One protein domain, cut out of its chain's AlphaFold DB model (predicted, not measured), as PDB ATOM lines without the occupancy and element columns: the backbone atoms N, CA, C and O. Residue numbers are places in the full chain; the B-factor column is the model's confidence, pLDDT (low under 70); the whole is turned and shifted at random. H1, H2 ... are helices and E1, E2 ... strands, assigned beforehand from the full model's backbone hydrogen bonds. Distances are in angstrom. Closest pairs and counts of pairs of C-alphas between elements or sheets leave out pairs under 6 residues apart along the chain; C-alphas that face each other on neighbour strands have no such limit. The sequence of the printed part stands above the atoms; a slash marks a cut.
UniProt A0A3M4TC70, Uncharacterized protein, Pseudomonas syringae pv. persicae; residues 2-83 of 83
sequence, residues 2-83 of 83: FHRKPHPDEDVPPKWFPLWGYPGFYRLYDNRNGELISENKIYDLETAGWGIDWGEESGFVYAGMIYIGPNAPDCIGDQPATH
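Overview. This is residues 2 to 83 of the 83 residues of an uncharacterized protein of Pseudomonas syringae pv. persicae (UniProt A0A3M4TC70). With little regular structure, the model is two small strand hairpins, E1-E2 and E3-E4, the second packed on the first through E4, with long tails at both ends making much of the length. Of 82 printed residues, 26 are in named elements, mostly strand, in the order E1, E2, H1, E3, E4; both sheets are antiparallel. The whole is loose, radius of gyration of the C-alphas 16.3 A, spanning 56 by 24 by 18 A.

Along the chain. E1, residues 24 to 29, 16.2 A long, begins at C-alpha 24 (353.988, 212.419, 315.131). E2, residues 36 to 42, is 17.1 A long. H1 is residues 45 to 48 and E3 residues 60 to 63. E4, residues 66 to 70, ends at C-alpha 70 (358.536, 203.807, 299.290).

Arrangement. In hairpin E1-E2, N 26 and O 40 are within hydrogen-bond range, 2.9 A. The closest C-alphas of E2 and E4, Ser 38 and Gly 69, are 5.5 A apart. In hairpin E3-E4, N 61 and O 69 are 2.8 A apart. E3 is apart from E1 and E2. H1 is too short for any O i to N i+4 pair.

Size, cuts and confidence. The printed part has no cut. H1 to E3 is a long link. pLDDT is under 70 at residues 2 to 23, 43 to 49 and 81 to 83.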
ATOM      1  N   PHE A   2     356.719 219.040 328.738       44.91
ATOM      2  CA  PHE A   2     357.743 218.019 328.460       44.91
ATOM      3  C   PHE A   2     357.081 216.641 328.419       44.91
ATOM      4  O   PHE A   2     356.429 216.252 329.391       44.91
ATOM      5  N   HIS A   3     357.232 215.913 327.313       44.81
ATOM      6  CA  HIS A   3     356.578 214.619 327.117       44.81
ATOM      7  C   HIS A   3     357.539 213.472 327.376       44.81
ATOM      8  O   HIS A   3     358.596 213.353 326.767       44.81
ATOM      9  N   ARG A   4     357.156 212.611 328.319       48.78
ATOM     10  CA  ARG A   4     357.882 211.395 328.666       48.78
ATOM     11  C   ARG A   4     357.542 210.314 327.641       48.78
ATOM     12  O   ARG A   4     356.379 209.929 327.535       48.78
ATOM     13  N   LYS A   5     358.531 209.802 326.910       57.53
ATOM     14  CA  LYS A   5     358.320 208.675 325.993       57.53
ATOM     15  C   LYS A   5     358.429 207.347 326.761       57.53
ATOM     16  O   LYS A   5     359.465 207.157 327.394       57.53
ATOM     17  N   PRO A   6     357.426 206.444 326.727       55.00
ATOM     18  CA  PRO A   6     357.573 205.076 327.229       55.00
ATOM     19  C   PRO A   6     358.662 204.340 326.437       55.00
ATOM     20  O   PRO A   6     358.824 204.562 325.235       55.00
ATOM     21  N   HIS A   7     359.453 203.522 327.125       50.88
ATOM     22  CA  HIS A   7     360.503 202.736 326.491       50.88
ATOM     23  C   HIS A   7     359.874 201.680 325.547       50.88
ATOM     24  O   HIS A   7     358.759 201.239 325.821       50.88
ATOM     25  N   PRO A   8     360.513 201.317 324.412       48.53
ATOM     26  CA  PRO A   8     359.955 200.329 323.476       48.53
ATOM     27  C   PRO A   8     359.728 198.948 324.107       48.53
ATOM     28  O   PRO A   8     358.831 198.225 323.696       48.53
ATOM     29  N   ASP A   9     360.557 198.608 325.090       51.12
ATOM     30  CA  ASP A   9     360.326 197.533 326.054       51.12
ATOM     31  C   ASP A   9     359.571 198.116 327.260       51.12
ATOM     32  O   ASP A   9     360.070 199.063 327.881       51.12
ATOM     33  N   GLU A  10     358.378 197.587 327.544       62.56
ATOM     34  CA  GLU A  10     357.464 198.102 328.572       62.56
ATOM     35  C   GLU A  10     358.030 197.990 330.001       62.56
ATOM     36  O   GLU A  10     357.615 198.755 330.875       62.56
ATOM     37  N   ASP A  11     359.021 197.120 330.229       68.00
ATOM     38  CA  ASP A  11     359.624 196.881 331.547       68.00
ATOM     39  C   ASP A  11     360.664 197.942 331.948       68.00
ATOM     40  O   ASP A  11     361.108 198.006 333.101       68.00
ATOM     41  N   VAL A  12     361.070 198.811 331.019       52.34
ATOM     42  CA  VAL A  12     362.117 199.805 331.272       52.34
ATOM     43  C   VAL A  12     361.508 201.179 331.576       52.34
ATOM     44  O   VAL A  12     360.726 201.721 330.788       52.34
ATOM     45  N   PRO A  13     361.907 201.825 332.691       57.06
ATOM     46  CA  PRO A  13     361.382 203.127 333.046       57.06
ATOM     47  C   PRO A  13     361.793 204.189 332.013       57.06
ATOM     48  O   PRO A  13     362.959 204.279 331.612       57.06
ATOM     49  N   PRO A  14     360.850 205.039 331.591       59.31
ATOM     50  CA  PRO A  14     361.099 206.027 330.555       59.31
ATOM     51  C   PRO A  14     362.101 207.104 330.988       59.31
ATOM     52  O   PRO A  14     362.008 207.654 332.090       59.31
ATOM     53  N   LYS A  15     363.042 207.441 330.097       56.25
ATOM     54  CA  LYS A  15     364.060 208.477 330.328       56.25
ATOM     55  C   LYS A  15     363.580 209.847 329.843       56.25
ATOM     56  O   LYS A  15     362.990 209.972 328.773       56.25
ATOM     57  N   TRP A  16     363.866 210.877 330.636       51.81
ATOM     58  CA  TRP A  16     363.613 212.274 330.290       51.81
ATOM     59  C   TRP A  16     364.698 212.766 329.331       51.81
ATOM     60  O   TRP A  16     365.822 213.015 329.758       51.81
ATOM     61  N   PHE A  17     364.371 212.922 328.049       53.03
ATOM     62  CA  PHE A  17     365.194 213.706 327.130       53.03
ATOM     63  C   PHE A  17     364.481 215.034 326.841       53.03
ATOM     64  O   PHE A  17     363.346 215.012 326.371       53.03
ATOM     65  N   PRO A  18     365.109 216.190 327.116       52.59
ATOM     66  CA  PRO A  18     364.461 217.502 327.011       52.59
ATOM     67  C   PRO A  18     364.223 217.986 325.568       52.59
ATOM     68  O   PRO A  18     363.690 219.075 325.392       52.59
ATOM     69  N   LEU A  19     364.621 217.210 324.553       52.09
ATOM     70  CA  LEU A  19     364.697 217.645 323.151       52.09
ATOM     71  C   LEU A  19     363.798 216.854 322.187       52.09
ATOM     72  O   LEU A  19     363.907 217.038 320.984       52.09
ATOM     73  N   TRP A  20     362.947 215.955 322.683       49.69
ATOM     74  CA  TRP A  20     362.055 215.170 321.823       49.69
ATOM     75  C   TRP A  20     360.634 215.726 321.939       49.69
ATOM     76  O   TRP A  20     360.090 215.813 323.044       49.69
ATOM     77  N   GLY A  21     360.057 216.123 320.804       56.16
ATOM     78  CA  GLY A  21     358.662 216.550 320.701       56.16
ATOM     79  C   GLY A  21     357.680 215.396 320.935       56.16
ATOM     80  O   GLY A  21     358.061 214.246 321.175       56.16
ATOM     81  N   TYR A  22     356.380 215.681 320.871       56.34
ATOM     82  CA  TYR A  22     355.370 214.617 320.866       56.34
ATOM     83  C   TYR A  22     355.553 213.691 319.655       56.34
ATOM     84  O   TYR A  22     355.927 214.171 318.584       56.34
ATOM     85  N   PRO A  23     355.237 212.384 319.772       65.88
ATOM     86  CA  PRO A  23     355.255 211.523 318.608       65.88
ATOM     87  C   PRO A  23     354.258 211.992 317.547       65.88
ATOM     88  O   PRO A  23     353.059 212.074 317.816       65.88
ATOM     89  N   GLY A  24     354.766 212.254 316.347       70.06
ATOM     90  CA  GLY A  24     353.988 212.419 315.131       70.06
ATOM     91  C   GLY A  24     353.642 211.064 314.517       70.06
ATOM     92  O   GLY A  24     354.321 210.057 314.740       70.06
ATOM     93  N   PHE A  25     352.566 211.038 313.745       80.75
ATOM     94  CA  PHE A  25     352.087 209.834 313.082       80.75
ATOM     95  C   PHE A  25     351.919 210.136 311.597       80.75
ATOM     96  O   PHE A  25     351.145 211.021 311.237       80.75
ATOM     97  N   TYR A  26     352.666 209.429 310.754       81.62
ATOM     98  CA  TYR A  26     352.596 209.572 309.306       81.62
ATOM     99  C   TYR A  26     351.879 208.381 308.700       81.62
ATOM    100  O   TYR A  26     352.146 207.232 309.049       81.62
ATOM    101  N   ARG A  27     350.993 208.688 307.759       91.31
ATOM    102  CA  ARG A  27     350.385 207.721 306.859       91.31
ATOM    103  C   ARG A  27     350.599 208.209 305.443       91.31
ATOM    104  O   ARG A  27     350.200 209.327 305.118       91.31
ATOM    105  N   LEU A  28     351.252 207.383 304.643       90.75
ATOM    106  CA  LEU A  28     351.445 207.627 303.226       90.75
ATOM    107  C   LEU A  28     350.372 206.871 302.461       90.75
ATOM    108  O   LEU A  28     350.217 205.663 302.638       90.75
ATOM    109  N   TYR A  29     349.651 207.590 301.614       92.06
ATOM    110  CA  TYR A  29     348.588 207.034 300.795       92.06
ATOM    111  C   TYR A  29     348.905 207.217 299.319       92.06
ATOM    112  O   TYR A  29     349.448 208.250 298.924       92.06
ATOM    113  N   ASP A  30     348.496 206.251 298.503       89.50
ATOM    114  CA  ASP A  30     348.393 206.451 297.067       89.50
ATOM    115  C   ASP A  30     347.208 207.387 296.791       89.50
ATOM    116  O   ASP A  30     346.051 207.088 297.093       89.50
ATOM    117  N   ASN A  31     347.492 208.553 296.212       88.00
ATOM    118  CA  ASN A  31     346.484 209.579 295.954       88.00
ATOM    119  C   ASN A  31     345.444 209.167 294.888       88.00
ATOM    120  O   ASN A  31     344.408 209.814 294.753       88.00
ATOM    121  N   ARG A  32     345.700 208.113 294.105       89.12
ATOM    122  CA  ARG A  32     344.830 207.664 293.007       89.12
ATOM    123  C   ARG A  32     343.689 206.788 293.500       89.12
ATOM    124  O   ARG A  32     342.572 206.904 293.001       89.12
ATOM    125  N   ASN A  33     343.980 205.893 294.443       92.12
ATOM    126  CA  ASN A  33     343.035 204.889 294.938       92.12
ATOM    127  C   ASN A  33     342.789 204.974 296.460       92.12
ATOM    128  O   ASN A  33     341.881 204.313 296.961       92.12
ATOM    129  N   GLY A  34     343.548 205.801 297.188       92.00
ATOM    130  CA  GLY A  34     343.449 205.963 298.639       92.00
ATOM    131  C   GLY A  34     344.067 204.817 299.446       92.00
ATOM    132  O   GLY A  34     343.838 204.733 300.653       92.00
ATOM    133  N   GLU A  35     344.816 203.920 298.809       94.00
ATOM    134  CA  GLU A  35     345.455 202.785 299.464       94.00
ATOM    135  C   GLU A  35     346.588 203.250 300.383       94.00
ATOM    136  O   GLU A  35     347.352 204.152 300.049       94.00
ATOM    137  N   LEU A  36     346.692 202.640 301.566       93.12
ATOM    138  CA  LEU A  36     347.769 202.921 302.510       93.12
ATOM    139  C   LEU A  36     349.052 202.229 302.038       93.12
ATOM    140  O   LEU A  36     349.123 201.002 302.028       93.12
ATOM    141  N   ILE A  37     350.075 203.016 301.718       91.56
ATOM    142  CA  ILE A  37     351.400 202.528 301.319       91.56
ATOM    143  C   ILE A  37     352.251 202.243 302.560       91.56
ATOM    144  O   ILE A  37     352.903 201.204 302.654       91.56
ATOM    145  N   SER A  38     352.256 203.162 303.530       90.12
ATOM    146  CA  SER A  38     353.038 203.007 304.758       90.12
ATOM    147  C   SER A  38     352.452 203.773 305.941       90.12
ATOM    148  O   SER A  38     351.759 204.781 305.792       90.12
ATOM    149  N   GLU A  39     352.762 203.295 307.145       91.50
ATOM    150  CA  GLU A  39     352.404 203.933 308.408       91.50
ATOM    151  C   GLU A  39     353.623 203.937 309.332       91.50
ATOM    152  O   GLU A  39     354.250 202.900 309.542       91.50
ATOM    153  N   ASN A  40     353.967 205.104 309.885       81.44
ATOM    154  CA  ASN A  40     355.135 205.265 310.745       81.44
ATOM    155  C   ASN A  40     354.856 206.183 311.939       81.44
ATOM    156  O   ASN A  40     354.271 207.262 311.810       81.44
ATOM    157  N   LYS A  41     355.336 205.765 313.115       79.56
ATOM    158  CA  LYS A  41     355.301 206.554 314.351       79.56
ATOM    159  C   LYS A  41     356.675 207.151 314.621       79.56
ATOM    160  O   LYS A  41     357.635 206.427 314.877       79.56
ATOM    161  N   ILE A  42     356.748 208.472 314.620       72.75
ATOM    162  CA  ILE A  42     358.002 209.229 314.630       72.75
ATOM    163  C   ILE A  42     358.037 210.091 315.878       72.75
ATOM    164  O   ILE A  42     357.023 210.657 316.258       72.75
ATOM    165  N   TYR A  43     359.179 210.174 316.549       66.50
ATOM    166  CA  TYR A  43     359.268 210.771 317.888       66.50
ATOM    167  C   TYR A  43     360.095 212.063 317.932       66.50
ATOM    168  O   TYR A  43     360.168 212.704 318.973       66.50
ATOM    169  N   ASP A  44     360.693 212.445 316.810       68.25
ATOM    170  CA  ASP A  44     361.638 213.547 316.641       68.25
ATOM    171  C   ASP A  44     361.225 214.493 315.504       68.25
ATOM    172  O   ASP A  44     362.055 215.229 314.977       68.25
ATOM    173  N   LEU A  45     359.936 214.519 315.142       67.44
ATOM    174  CA  LEU A  45     359.439 215.314 314.016       67.44
ATOM    175  C   LEU A  45     359.845 216.793 314.102       67.44
ATOM    176  O   LEU A  45     360.274 217.364 313.109       67.44
ATOM    177  N   GLU A  46     359.776 217.400 315.287       66.06
ATOM    178  CA  GLU A  46     360.164 218.805 315.499       66.06
ATOM    179  C   GLU A  46     361.658 219.075 315.242       66.06
ATOM    180  O   GLU A  46     362.042 220.216 315.013       66.06
ATOM    181  N   THR A  47     362.510 218.047 315.309       64.88
ATOM    182  CA  THR A  47     363.973 218.164 315.162       64.88
ATOM    183  C   THR A  47     364.496 217.560 313.862       64.88
ATOM    184  O   THR A  47     365.588 217.918 313.435       64.88
ATOM    185  N   ALA A  48     363.760 216.644 313.237       69.69
ATOM    186  CA  ALA A  48     364.177 215.931 312.030       69.69
ATOM    187  C   ALA A  48     363.275 216.212 310.815       69.69
ATOM    188  O   ALA A  48     363.679 215.915 309.692       69.69
ATOM    189  N   GLY A  49     362.097 216.811 311.015       69.88
ATOM    190  CA  GLY A  49     361.160 217.196 309.963       69.88
ATOM    191  C   GLY A  49     361.409 218.619 309.485       69.88
ATOM    192  O   GLY A  49     360.929 219.574 310.087       69.88
ATOM    193  N   TRP A  50     362.144 218.758 308.384       73.06
ATOM    194  CA  TRP A  50     362.524 220.070 307.832       73.06
ATOM    195  C   TRP A  50     361.940 220.350 306.437       73.06
ATOM    196  O   TRP A  50     362.163 221.420 305.881       73.06
ATOM    197  N   GLY A  51     361.179 219.410 305.872       83.12
ATOM    198  CA  GLY A  51     360.577 219.483 304.537       83.12
ATOM    199  C   GLY A  51     360.084 218.106 304.096       83.12
ATOM    200  O   GLY A  51     360.397 217.126 304.764       83.12
ATOM    201  N   ILE A  52     359.311 218.025 303.012       87.00
ATOM    202  CA  ILE A  52     358.909 216.740 302.418       87.00
ATOM    203  C   ILE A  52     359.698 216.540 301.128       87.00
ATOM    204  O   ILE A  52     359.652 217.396 300.247       87.00
ATOM    205  N   ASP A  53     360.393 215.412 301.046       88.50
ATOM    206  CA  ASP A  53     360.966 214.866 299.823       88.50
ATOM    207  C   ASP A  53     360.040 213.746 299.335       88.50
ATOM    208  O   ASP A  53     359.754 212.806 300.079       88.50
ATOM    209  N   TRP A  54     359.534 213.872 298.109       88.56
ATOM    210  CA  TRP A  54     358.621 212.900 297.494       88.56
ATOM    211  C   TRP A  54     359.351 211.783 296.752       88.56
ATOM    212  O   TRP A  54     358.736 211.003 296.030       88.56
ATOM    213  N   GLY A  55     360.659 211.694 296.927       83.12
ATOM    214  CA  GLY A  55     361.436 210.542 296.545       83.12
ATOM    215  C   GLY A  55     361.941 210.544 295.124       83.12
ATOM    216  O   GLY A  55     362.959 209.896 294.954       83.12
ATOM    217  N   GLU A  56     361.337 211.263 294.168       81.31
ATOM    218  CA  GLU A  56     361.791 211.386 292.760       81.31
ATOM    219  C   GLU A  56     362.652 210.180 292.292       81.31
ATOM    220  O   GLU A  56     362.258 209.030 292.466       81.31
ATOM    221  N   GLU A  57     363.872 210.388 291.786       78.12
ATOM    222  CA  GLU A  57     364.755 209.307 291.309       78.12
ATOM    223  C   GLU A  57     365.186 208.290 292.392       78.12
ATOM    224  O   GLU A  57     365.685 207.210 292.075       78.12
ATOM    225  N   SER A  58     365.029 208.615 293.681       84.81
ATOM    226  CA  SER A  58     365.373 207.720 294.794       84.81
ATOM    227  C   SER A  58     364.289 206.684 295.106       84.81
ATOM    228  O   SER A  58     364.607 205.643 295.678       84.81
ATOM    229  N   GLY A  59     363.028 206.959 294.752       89.25
ATOM    230  CA  GLY A  59     361.874 206.095 295.012       89.25
ATOM    231  C   GLY A  59     361.422 206.007 296.474       89.25
ATOM    232  O   GLY A  59     360.698 205.078 296.844       89.25
ATOM    233  N   PHE A  60     361.836 206.944 297.332       91.75
ATOM    234  CA  PHE A  60     361.545 206.915 298.768       91.75
ATOM    235  C   PHE A  60     361.092 208.276 299.304       91.75
ATOM    236  O   PHE A  60     361.789 209.271 299.154       91.75
ATOM    237  N   VAL A  61     359.967 208.309 300.017       90.31
ATOM    238  CA  VAL A  61     359.418 209.526 300.624       90.31
ATOM    239  C   VAL A  61     360.045 209.780 301.994       90.31
ATOM    240  O   VAL A  61     360.049 208.896 302.862       90.31
ATOM    241  N   TYR A  62     360.490 211.017 302.227       88.69
ATOM    242  CA  TYR A  62     361.046 211.462 303.504       88.69
ATOM    243  C   TYR A  62     360.392 212.749 304.020       88.69
ATOM    244  O   TYR A  62     360.031 213.640 303.255       88.69
ATOM    245  N   ALA A  63     360.304 212.885 305.345       85.62
ATOM    246  CA  ALA A  63     360.136 214.175 306.014       85.62
ATOM    247  C   ALA A  63     361.466 214.581 306.665       85.62
ATOM    248  O   ALA A  63     361.812 214.098 307.743       85.62
ATOM    249  N   GLY A  64     362.234 215.449 306.008       85.88
ATOM    250  CA  GLY A  64     363.613 215.758 306.383       85.88
ATOM    251  C   GLY A  64     364.473 214.491 306.403       85.88
ATOM    252  O   GLY A  64     364.719 213.907 305.358       85.88
ATOM    253  N   MET A  65     364.922 214.051 307.582       81.88
ATOM    254  CA  MET A  65     365.716 212.814 307.728       81.88
ATOM    255  C   MET A  65     364.868 211.561 307.993       81.88
ATOM    256  O   MET A  65     365.402 210.463 308.155       81.88
ATOM    257  N   ILE A  66     363.550 211.716 308.099       83.56
ATOM    258  CA  ILE A  66     362.652 210.660 308.541       83.56
ATOM    259  C   ILE A  66     362.107 209.908 307.335       83.56
ATOM    260  O   ILE A  66     361.365 210.477 306.538       83.56
ATOM    261  N   TYR A  67     362.428 208.621 307.234       86.94
ATOM    262  CA  TYR A  67     361.849 207.746 306.220       86.94
ATOM    263  C   TYR A  67     360.356 207.523 306.479       86.94
ATOM    264  O   TYR A  67     359.969 207.061 307.555       86.94
ATOM    265  N   ILE A  68     359.522 207.837 305.489       88.88
ATOM    266  CA  ILE A  68     358.073 207.636 305.558       88.88
ATOM    267  C   ILE A  68     357.687 206.331 304.867       88.88
ATOM    268  O   ILE A  68     356.892 205.571 305.421       88.88
ATOM    269  N   GLY A  69     358.216 206.052 303.678       91.31
ATOM    270  CA  GLY A  69     357.843 204.872 302.899       91.31
ATOM    271  C   GLY A  69     358.366 204.914 301.465       91.31
ATOM    272  O   GLY A  69     358.924 205.929 301.053       91.31
ATOM    273  N   PRO A  70     358.199 203.821 300.705       92.44
ATOM    274  CA  PRO A  70     358.536 203.807 299.290       92.44
ATOM    275  C   PRO A  70     357.505 204.599 298.479       92.44
ATOM    276  O   PRO A  70     356.362 204.778 298.912       92.44
ATOM    277  N   ASN A  71     357.895 205.020 297.283       89.75
ATOM    278  CA  ASN A  71     356.965 205.502 296.274       89.75
ATOM    279  C   ASN A  71     356.095 204.365 295.728       89.75
ATOM    280  O   ASN A  71     356.362 203.174 295.922       89.75
ATOM    281  N   ALA A  72     355.025 204.749 295.030       85.19
ATOM    282  CA  ALA A  72     354.249 203.791 294.262       85.19
ATOM    283  C   ALA A  72     355.159 203.119 293.210       85.19
ATOM    284  O   ALA A  72     355.951 203.818 292.578       85.19
ATOM    285  N   PRO A  73     355.039 201.798 292.969       83.25
ATOM    286  CA  PRO A  73     355.931 201.070 292.057       83.25
ATOM    287  C   PRO A  73     355.989 201.617 290.623       83.25
ATOM    288  O   PRO A  73     356.930 201.335 289.889       83.25
ATOM    289  N   ASP A  74     354.958 202.350 290.206       85.81
ATOM    290  CA  ASP A  74     354.813 202.960 288.889       85.81
ATOM    291  C   ASP A  74     354.941 204.493 288.918       85.81
ATOM    292  O   ASP A  74     354.456 205.178 288.014       85.81
ATOM    293  N   CYS A  75     355.581 205.048 289.949       84.38
ATOM    294  CA  CYS A  75     355.822 206.479 290.054       84.38
ATOM    295  C   CYS A  75     356.649 206.982 288.860       84.38
ATOM    296  O   CYS A  75     357.763 206.529 288.609       84.38
ATOM    297  N   ILE A  76     356.097 207.948 288.118       82.62
ATOM    298  CA  ILE A  76     356.738 208.524 286.923       82.62
ATOM    299  C   ILE A  76     358.028 209.268 287.294       82.62
ATOM    300  O   ILE A  76     358.966 209.282 286.505       82.62
ATOM    301  N   GLY A  77     358.083 209.859 288.492       80.00
ATOM    302  CA  GLY A  77     359.267 210.568 288.987       80.00
ATOM    303  C   GLY A  77     360.464 209.659 289.272       80.00
ATOM    304  O   GLY A  77     361.587 210.146 289.286       80.00
ATOM    305  N   ASP A  78     360.228 208.357 289.436       82.38
ATOM    306  CA  ASP A  78     361.266 207.364 289.729       82.38
ATOM    307  C   ASP A  78     361.833 206.745 288.439       82.38
ATOM    308  O   ASP A  78     362.805 205.986 288.461       82.38
ATOM    309  N   GLN A  79     361.202 207.021 287.293       78.31
ATOM    310  CA  GLN A  79     361.637 206.491 286.010       78.31
ATOM    311  C   GLN A  79     362.811 207.317 285.475       78.31
ATOM    312  O   GLN A  79     362.748 208.547 285.483       78.31
ATOM    313  N   PRO A  80     363.871 206.671 284.952       72.06
ATOM    314  CA  PRO A  80     364.975 207.397 284.346       72.06
ATOM    315  C   PRO A  80     364.447 208.246 283.189       72.06
ATOM    316  O   PRO A  80     363.713 207.742 282.335       72.06
ATOM    317  N   ALA A  81     364.837 209.522 283.153       67.44
ATOM    318  CA  ALA A  81     364.474 210.415 282.065       67.44
ATOM    319  C   ALA A  81     364.920 209.797 280.731       67.44
ATOM    320  O   ALA A  81     366.114 209.692 280.442       67.44
ATOM    321  N   THR A  82     363.966 209.352 279.914       62.56
ATOM    322  CA  THR A  82     364.244 208.948 278.534       62.56
ATOM    323  C   THR A  82     364.651 210.191 277.754       62.56
ATOM    324  O   THR A  82     363.802 211.035 277.461       62.56
ATOM    325  N   HIS A  83     365.949 210.310 277.473       52.28
ATOM    326  CA  HIS A  83     366.550 211.348 276.639       52.28
ATOM    327  C   HIS A  83     366.721 210.874 275.189       52.28
ATOM    328  O   HIS A  83     366.901 209.651 274.981       52.28
TER     329      HIS A  83